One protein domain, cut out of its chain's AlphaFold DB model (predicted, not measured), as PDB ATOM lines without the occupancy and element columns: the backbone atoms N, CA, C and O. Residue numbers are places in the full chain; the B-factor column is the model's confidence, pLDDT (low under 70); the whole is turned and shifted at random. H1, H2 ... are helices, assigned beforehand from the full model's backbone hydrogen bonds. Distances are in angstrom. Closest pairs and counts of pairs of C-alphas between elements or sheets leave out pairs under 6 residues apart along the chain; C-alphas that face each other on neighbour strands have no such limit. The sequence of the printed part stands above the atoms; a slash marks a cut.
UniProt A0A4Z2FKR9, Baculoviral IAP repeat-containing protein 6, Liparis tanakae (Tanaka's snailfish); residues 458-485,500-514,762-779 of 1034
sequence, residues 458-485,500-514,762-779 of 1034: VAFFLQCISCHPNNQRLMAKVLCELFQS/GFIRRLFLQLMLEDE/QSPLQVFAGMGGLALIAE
ATOM      1  N   VAL A 458      83.540 120.154 140.320       85.62
ATOM      2  CA  VAL A 458      84.859 119.534 140.126       85.62
ATOM      3  C   VAL A 458      84.751 118.013 140.200       85.62
ATOM      4  O   VAL A 458      85.228 117.333 139.297       85.62
ATOM      5  N   ALA A 459      84.071 117.475 141.218       85.69
ATOM      6  CA  ALA A 459      83.867 116.034 141.353       85.69
ATOM      7  C   ALA A 459      83.142 115.439 140.134       85.69
ATOM      8  O   ALA A 459      83.551 114.403 139.623       85.69
ATOM      9  N   PHE A 460      82.106 116.112 139.628       86.25
ATOM     10  CA  PHE A 460      81.388 115.698 138.424       86.25
ATOM     11  C   PHE A 460      82.299 115.667 137.195       86.25
ATOM     12  O   PHE A 460      82.324 114.667 136.478       86.25
ATOM     13  N   PHE A 461      83.068 116.732 136.952       87.31
ATOM     14  CA  PHE A 461      83.953 116.779 135.792       87.31
ATOM     15  C   PHE A 461      85.089 115.770 135.881       87.31
ATOM     16  O   PHE A 461      85.372 115.145 134.863       87.31
ATOM     17  N   LEU A 462      85.662 115.553 137.070       87.25
ATOM     18  CA  LEU A 462      86.626 114.478 137.317       87.25
ATOM     19  C   LEU A 462      86.034 113.134 136.884       87.25
ATOM     20  O   LEU A 462      86.599 112.464 136.031       87.25
ATOM     21  N   GLN A 463      84.833 112.802 137.364       84.69
ATOM     22  CA  GLN A 463      84.143 111.561 136.999       84.69
ATOM     23  C   GLN A 463      83.812 111.455 135.499       84.69
ATOM     24  O   GLN A 463      83.830 110.358 134.949       84.69
ATOM     25  N   CYS A 464      83.523 112.572 134.822       84.50
ATOM     26  CA  CYS A 464      83.214 112.581 133.388       84.50
ATOM     27  C   CYS A 464      84.439 112.357 132.498       84.50
ATOM     28  O   CYS A 464      84.288 111.838 131.389       84.50
ATOM     29  N   ILE A 465      85.623 112.797 132.934       86.25
ATOM     30  CA  ILE A 465      86.865 112.633 132.168       86.25
ATOM     31  C   ILE A 465      87.606 111.343 132.525       86.25
ATOM     32  O   ILE A 465      88.313 110.820 131.665       86.25
ATOM     33  N   SER A 466      87.413 110.813 133.739       84.81
ATOM     34  CA  SER A 466      88.064 109.593 134.222       84.81
ATOM     35  C   SER A 466      87.957 108.452 133.217       84.81
ATOM     36  O   SER A 466      86.857 107.993 132.897       84.81
ATOM     37  N   CYS A 467      89.107 107.967 132.743       81.50
ATOM     38  CA  CYS A 467      89.194 106.822 131.837       81.50
ATOM     39  C   CYS A 467      88.356 106.979 130.540       81.50
ATOM     40  O   CYS A 467      88.027 105.973 129.905       81.50
ATOM     41  N   HIS A 468      87.994 108.203 130.120       85.81
ATOM     42  CA  HIS A 468      87.152 108.452 128.941       85.81
ATOM     43  C   HIS A 468      87.821 109.425 127.942       85.81
ATOM     44  O   HIS A 468      87.629 110.647 128.024       85.81
ATOM     45  N   PRO A 469      88.547 108.920 126.922       84.31
ATOM     46  CA  PRO A 469      89.426 109.738 126.078       84.31
ATOM     47  C   PRO A 469      88.685 110.811 125.267       84.31
ATOM     48  O   PRO A 469      89.194 111.911 125.051       84.31
ATOM     49  N   ASN A 470      87.448 110.540 124.840       86.38
ATOM     50  CA  ASN A 470      86.644 111.524 124.107       86.38
ATOM     51  C   ASN A 470      86.210 112.700 124.997       86.38
ATOM     52  O   ASN A 470      86.172 113.841 124.538       86.38
ATOM     53  N   ASN A 471      85.949 112.437 126.281       87.56
ATOM     54  CA  ASN A 471      85.521 113.469 127.229       87.56
ATOM     55  C   ASN A 471      86.728 114.268 127.710       87.56
ATOM     56  O   ASN A 471      86.622 115.483 127.839       87.56
ATOM     57  N   GLN A 472      87.883 113.619 127.885       87.94
ATOM     58  CA  GLN A 472      89.155 114.303 128.124       87.94
ATOM     59  C   GLN A 472      89.466 115.302 126.998       87.94
ATOM     60  O   GLN A 472      89.758 116.462 127.281       87.94
ATOM     61  N   ARG A 473      89.326 114.906 125.720       88.31
ATOM     62  CA  ARG A 473      89.515 115.822 124.574       88.31
ATOM     63  C   ARG A 473      88.506 116.967 124.559       88.31
ATOM     64  O   ARG A 473      88.885 118.110 124.312       88.31
ATOM     65  N   LEU A 474      87.230 116.679 124.822       88.69
ATOM     66  CA  LEU A 474      86.195 117.711 124.882       88.69
ATOM     67  C   LEU A 474      86.475 118.711 126.012       88.69
ATOM     68  O   LEU A 474      86.427 119.917 125.786       88.69
ATOM     69  N   MET A 475      86.826 118.218 127.200       89.19
ATOM     70  CA  MET A 475      87.197 119.045 128.347       89.19
ATOM     71  C   MET A 475      88.438 119.891 128.047       89.19
ATOM     72  O   MET A 475      88.430 121.094 128.293       89.19
ATOM     73  N   ALA A 476      89.477 119.295 127.455       87.81
ATOM     74  CA  ALA A 476      90.673 120.018 127.039       87.81
ATOM     75  C   ALA A 476      90.337 121.148 126.051       87.81
ATOM     76  O   ALA A 476      90.813 122.268 126.224       87.81
ATOM     77  N   LYS A 477      89.453 120.895 125.076       87.81
ATOM     78  CA  LYS A 477      88.971 121.917 124.137       87.81
ATOM     79  C   LYS A 477      88.242 123.063 124.847       87.81
ATOM     80  O   LYS A 477      88.563 124.220 124.595       87.81
ATOM     81  N   VAL A 478      87.310 122.747 125.749       87.56
ATOM     82  CA  VAL A 478      86.555 123.750 126.524       87.56
ATOM     83  C   VAL A 478      87.495 124.598 127.382       87.56
ATOM     84  O   VAL A 478      87.362 125.819 127.417       87.56
ATOM     85  N   LEU A 479      88.481 123.980 128.039       84.94
ATOM     86  CA  LEU A 479      89.491 124.707 128.808       84.94
ATOM     87  C   LEU A 479      90.329 125.623 127.906       84.94
ATOM     88  O   LEU A 479      90.521 126.788 128.248       84.94
ATOM     89  N   CYS A 480      90.771 125.150 126.735       84.12
ATOM     90  CA  CYS A 480      91.474 125.988 125.759       84.12
ATOM     91  C   CYS A 480      90.628 127.197 125.320       84.12
ATOM     92  O   CYS A 480      91.133 128.319 125.323       84.12
ATOM     93  N   GLU A 481      89.345 127.005 125.003       84.81
ATOM     94  CA  GLU A 481      88.421 128.092 124.635       84.81
ATOM     95  C   GLU A 481      88.193 129.082 125.792       84.81
ATOM     96  O   GLU A 481      88.133 130.296 125.576       84.81
ATOM     97  N   LEU A 482      88.127 128.604 127.040       81.31
ATOM     98  CA  LEU A 482      88.031 129.457 128.232       81.31
ATOM     99  C   LEU A 482      89.286 130.321 128.424       81.31
ATOM    100  O   LEU A 482      89.177 131.514 128.713       81.31
ATOM    101  N   PHE A 483      90.477 129.756 128.215       75.00
ATOM    102  CA  PHE A 483      91.728 130.520 128.281       75.00
ATOM    103  C   PHE A 483      91.889 131.498 127.102       75.00
ATOM    104  O   PHE A 483      92.513 132.552 127.255       75.00
ATOM    105  N   GLN A 484      91.294 131.201 125.945       75.75
ATOM    106  CA  GLN A 484      91.280 132.099 124.782       75.75
ATOM    107  C   GLN A 484      90.274 133.252 124.937       75.75
ATOM    108  O   GLN A 484      90.604 134.393 124.619       75.75
ATOM    109  N   SER A 485      89.074 132.981 125.459       64.50
ATOM    110  CA  SER A 485      87.972 133.951 125.597       64.50
ATOM    111  C   SER A 485      88.124 134.943 126.758       64.50
ATOM    112  O   SER A 485      87.395 135.935 126.817       64.50
ATOM    113  N   GLY A 500      89.826 132.014 140.531       75.38
ATOM    114  CA  GLY A 500      90.351 131.028 141.482       75.38
ATOM    115  C   GLY A 500      89.676 129.659 141.344       75.38
ATOM    116  O   GLY A 500      90.344 128.634 141.467       75.38
ATOM    117  N   PHE A 501      88.389 129.635 140.973       81.31
ATOM    118  CA  PHE A 501      87.671 128.401 140.654       81.31
ATOM    119  C   PHE A 501      88.220 127.700 139.404       81.31
ATOM    120  O   PHE A 501      88.468 126.504 139.457       81.31
ATOM    121  N   ILE A 502      88.467 128.417 138.300       79.38
ATOM    122  CA  ILE A 502      89.017 127.827 137.063       79.38
ATOM    123  C   ILE A 502      90.447 127.334 137.286       79.38
ATOM    124  O   ILE A 502      90.806 126.261 136.807       79.38
ATOM    125  N   ARG A 503      91.247 128.071 138.069       77.19
ATOM    126  CA  ARG A 503      92.584 127.627 138.483       77.19
ATOM    127  C   ARG A 503      92.485 126.322 139.274       77.19
ATOM    128  O   ARG A 503      93.142 125.355 138.914       77.19
ATOM    129  N   ARG A 504      91.612 126.258 140.283       82.38
ATOM    130  CA  ARG A 504      91.358 125.038 141.066       82.38
ATOM    131  C   ARG A 504      90.860 123.875 140.203       82.38
ATOM    132  O   ARG A 504      91.388 122.775 140.323       82.38
ATOM    133  N   LEU A 505      89.895 124.130 139.323       84.81
ATOM    134  CA  LEU A 505      89.331 123.151 138.396       84.81
ATOM    135  C   LEU A 505      90.421 122.562 137.492       84.81
ATOM    136  O   LEU A 505      90.509 121.347 137.373       84.81
ATOM    137  N   PHE A 506      91.284 123.401 136.913       84.69
ATOM    138  CA  PHE A 506      92.395 122.948 136.074       84.69
ATOM    139  C   PHE A 506      93.355 122.033 136.839       84.69
ATOM    140  O   PHE A 506      93.714 120.968 136.349       84.69
ATOM    141  N   LEU A 507      93.748 122.423 138.052       83.56
ATOM    142  CA  LEU A 507      94.698 121.651 138.856       83.56
ATOM    143  C   LEU A 507      94.130 120.299 139.258       83.56
ATOM    144  O   LEU A 507      94.823 119.298 139.141       83.56
ATOM    145  N   GLN A 508      92.876 120.274 139.709       84.19
ATOM    146  CA  GLN A 508      92.233 119.028 140.106       84.19
ATOM    147  C   GLN A 508      92.012 118.128 138.885       84.19
ATOM    148  O   GLN A 508      92.381 116.968 138.931       84.19
ATOM    149  N   LEU A 509      91.525 118.649 137.754       83.62
ATOM    150  CA  LEU A 509      91.296 117.818 136.564       83.62
ATOM    151  C   LEU A 509      92.581 117.315 135.891       83.62
ATOM    152  O   LEU A 509      92.575 116.224 135.331       83.62
ATOM    153  N   MET A 510      93.645 118.122 135.861       80.88
ATOM    154  CA  MET A 510      94.844 117.816 135.068       80.88
ATOM    155  C   MET A 510      95.980 117.196 135.887       80.88
ATOM    156  O   MET A 510      96.804 116.490 135.314       80.88
ATOM    157  N   LEU A 511      96.070 117.477 137.190       78.44
ATOM    158  CA  LEU A 511      97.188 117.023 138.034       78.44
ATOM    159  C   LEU A 511      96.796 115.963 139.050       78.44
ATOM    160  O   LEU A 511      97.682 115.381 139.668       78.44
ATOM    161  N   GLU A 512      95.502 115.742 139.274       81.19
ATOM    162  CA  GLU A 512      95.079 114.626 140.105       81.19
ATOM    163  C   GLU A 512      95.290 113.320 139.337       81.19
ATOM    164  O   GLU A 512      94.895 113.195 138.176       81.19
ATOM    165  N   ASP A 513      95.928 112.347 139.989       76.94
ATOM    166  CA  ASP A 513      96.120 111.025 139.405       76.94
ATOM    167  C   ASP A 513      94.765 110.377 139.122       76.94
ATOM    168  O   ASP A 513      93.929 110.228 140.024       76.94
ATOM    169  N   GLU A 514      94.577 109.927 137.880       84.31
ATOM    170  CA  GLU A 514      93.414 109.127 137.527       84.31
ATOM    171  C   GLU A 514      93.436 107.818 138.317       84.31
ATOM    172  O   GLU A 514      94.430 107.084 138.355       84.31
ATOM    173  N   GLN A 762      96.378 107.921 127.803       80.81
ATOM    174  CA  GLN A 762      96.946 109.257 127.969       80.81
ATOM    175  C   GLN A 762      96.295 109.979 129.148       80.81
ATOM    176  O   GLN A 762      95.074 109.948 129.304       80.81
ATOM    177  N   SER A 763      97.098 110.678 129.947       83.56
ATOM    178  CA  SER A 763      96.554 111.478 131.044       83.56
ATOM    179  C   SER A 763      95.816 112.720 130.519       83.56
ATOM    180  O   SER A 763      96.169 113.243 129.453       83.56
ATOM    181  N   PRO A 764      94.844 113.273 131.271       83.19
ATOM    182  CA  PRO A 764      94.157 114.506 130.884       83.19
ATOM    183  C   PRO A 764      95.123 115.657 130.567       83.19
ATOM    184  O   PRO A 764      94.932 116.381 129.589       83.19
ATOM    185  N   LEU A 765      96.216 115.772 131.333       84.81
ATOM    186  CA  LEU A 765      97.277 116.751 131.092       84.81
ATOM    187  C   LEU A 765      98.007 116.517 129.766       84.81
ATOM    188  O   LEU A 765      98.298 117.483 129.066       84.81
ATOM    189  N   GLN A 766      98.301 115.264 129.409       83.44
ATOM    190  CA  GLN A 766      98.932 114.937 128.127       83.44
ATOM    191  C   GLN A 766      98.016 115.296 126.955       83.44
ATOM    192  O   GLN A 766      98.482 115.880 125.978       83.44
ATOM    193  N   VAL A 767      96.713 115.023 127.072       83.94
ATOM    194  CA  VAL A 767      95.720 115.408 126.057       83.94
ATOM    195  C   VAL A 767      95.651 116.933 125.922       83.94
ATOM    196  O   VAL A 767      95.711 117.457 124.811       83.94
ATOM    197  N   PHE A 768      95.598 117.662 127.039       84.69
ATOM    198  CA  PHE A 768      95.591 119.128 127.041       84.69
ATOM    199  C   PHE A 768      96.880 119.728 126.457       84.69
ATOM    200  O   PHE A 768      96.827 120.664 125.655       84.69
ATOM    201  N   ALA A 769      98.040 119.167 126.806       84.75
ATOM    202  CA  ALA A 769      99.333 119.558 126.253       84.75
ATOM    203  C   ALA A 769      99.403 119.304 124.739       84.75
ATOM    204  O   ALA A 769      99.816 120.193 123.995       84.75
ATOM    205  N   GLY A 770      98.928 118.143 124.278       82.94
ATOM    206  CA  GLY A 770      98.857 117.789 122.858       82.94
ATOM    207  C   GLY A 770      97.937 118.701 122.037       82.94
ATOM    208  O   GLY A 770      98.154 118.872 120.843       82.94
ATOM    209  N   MET A 771      96.954 119.346 122.676       83.12
ATOM    210  CA  MET A 771      96.090 120.359 122.054       83.12
ATOM    211  C   MET A 771      96.671 121.785 122.103       83.12
ATOM    212  O   MET A 771      95.986 122.737 121.731       83.12
ATOM    213  N   GLY A 772      97.911 121.960 122.574       80.19
ATOM    214  CA  GLY A 772      98.551 123.272 122.711       80.19
ATOM    215  C   GLY A 772      98.064 124.086 123.914       80.19
ATOM    216  O   GLY A 772      98.403 125.261 124.042       80.19
ATOM    217  N   GLY A 773      97.304 123.482 124.833       81.88
ATOM    218  CA  GLY A 773      96.738 124.179 125.987       81.88
ATOM    219  C   GLY A 773      97.795 124.762 126.931       81.88
ATOM    220  O   GLY A 773      97.630 125.862 127.455       81.88
ATOM    221  N   LEU A 774      98.931 124.075 127.094       80.38
ATOM    222  CA  LEU A 774     100.051 124.590 127.891       80.38
ATOM    223  C   LEU A 774     100.701 125.833 127.263       80.38
ATOM    224  O   LEU A 774     101.162 126.705 127.996       80.38
ATOM    225  N   ALA A 775     100.707 125.945 125.931       77.12
ATOM    226  CA  ALA A 775     101.215 127.131 125.241       77.12
ATOM    227  C   ALA A 775     100.309 128.351 125.483       77.12
ATOM    228  O   ALA A 775     100.812 129.443 125.732       77.12
ATOM    229  N   LEU A 776      98.985 128.150 125.519       76.56
ATOM    230  CA  LEU A 776      98.023 129.202 125.875       76.56
ATOM    231  C   LEU A 776      98.201 129.684 127.319       76.56
ATOM    232  O   LEU A 776      98.067 130.872 127.595       76.56
ATOM    233  N   ILE A 777      98.514 128.774 128.249       73.94
ATOM    234  CA  ILE A 777      98.832 129.156 129.631       73.94
ATOM    235  C   ILE A 777     100.128 129.966 129.659       73.94
ATOM    236  O   ILE A 777     100.166 131.008 130.308       73.94
ATOM    237  N   ALA A 778     101.159 129.527 128.930       68.12
ATOM    238  CA  ALA A 778     102.442 130.221 128.847       68.12
ATOM    239  C   ALA A 778     102.298 131.674 128.365       68.12
ATOM    240  O   ALA A 778     102.879 132.571 128.968       68.12
ATOM    241  N   GLU A 779     101.470 131.913 127.344       65.56
ATOM    242  CA  GLU A 779     101.184 133.249 126.795       65.56
ATOM    243  C   GLU A 779     100.507 134.193 127.809       65.56
ATOM    244  O   GLU A 779     100.599 135.415 127.705       65.56
TER     245      GLU A 779
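AT A GLANCE: This is residues 458 to 485, 500 to 514 and 762 to 779 of the 1034 residues of the protein "Baculoviral IAP repeat-containing protein 6" of Liparis tanakae (Tanaka's snailfish) (UniProt A0A4Z2FKR9). The longest helix, H2, has H4 crossing its first half and H5 running beside its later half, while H1 meets its beginning at a corner. H3 packs on H1 with residues 505 to 509 and on H4 with residues 509 to 511, while its first residues point away from H4. The printed part has 61 residues with five named helices, H1 to H5 in order, and no named strand: all helix. It is compact, with a radius of gyration of the C-alphas of 10.6 A and spans of 29 by 24 by 17 A.

IN THESE COORDINATES: H1 is residues 458 to 465, beginning at C-alpha 458 (84.859, 119.534, 140.126). H2, residues 469 to 485, is 24.3 A long, and H3, residues 500 to 511, 16.0 A. H4 is residues 764 to 770. H5 is residues 773 to 779, ending at C-alpha 779 (101.184, 133.249, 126.795).

HOW THE PARTS SIT: H2 is the hub. H1 and H2 touch only at the corner, where the C-alphas of Ile 465 and Gln 472 are closest, 4.9 A. H4 touches residues 472 to 477 of H2 at a steep tilt of 64 degrees, with C-alphas of Ala 476 and Phe 768 closest, 5.0 A. H5 touches H2 at a shallow tilt of 19 degrees, the same way; C-alphas of Cys 480 and Gly 773 are closest, 5.6 A. H3 touches H1 with residues 505 to 509, closest C-alphas Leu 462 and Leu 509, 5.8 A. H3 touches H4 with residues 509 to 511, about perpendicular at 89 degrees; C-alphas of Met 510 and Leu 765 are closest, 4.8 A. H3 and H5 are apart. In H1, H2, H3, H4 and H5 every O i to N i+4 pair is within hydrogen-bond range.

THE WHOLE: The C-alphas farthest apart, Cys 467 and Glu 779, are 29.5 A apart. Residues 486 to 499 are not printed, with 16.3 A between C-alphas 485 and 500; residues 515 to 761 are not printed, with 10.2 A between C-alphas 514 and 762. The links H1 to H2 and H4 to H5 are tight. Mean pLDDT of the printed part is 82.3; residues 485, 778 and 779 are under 70.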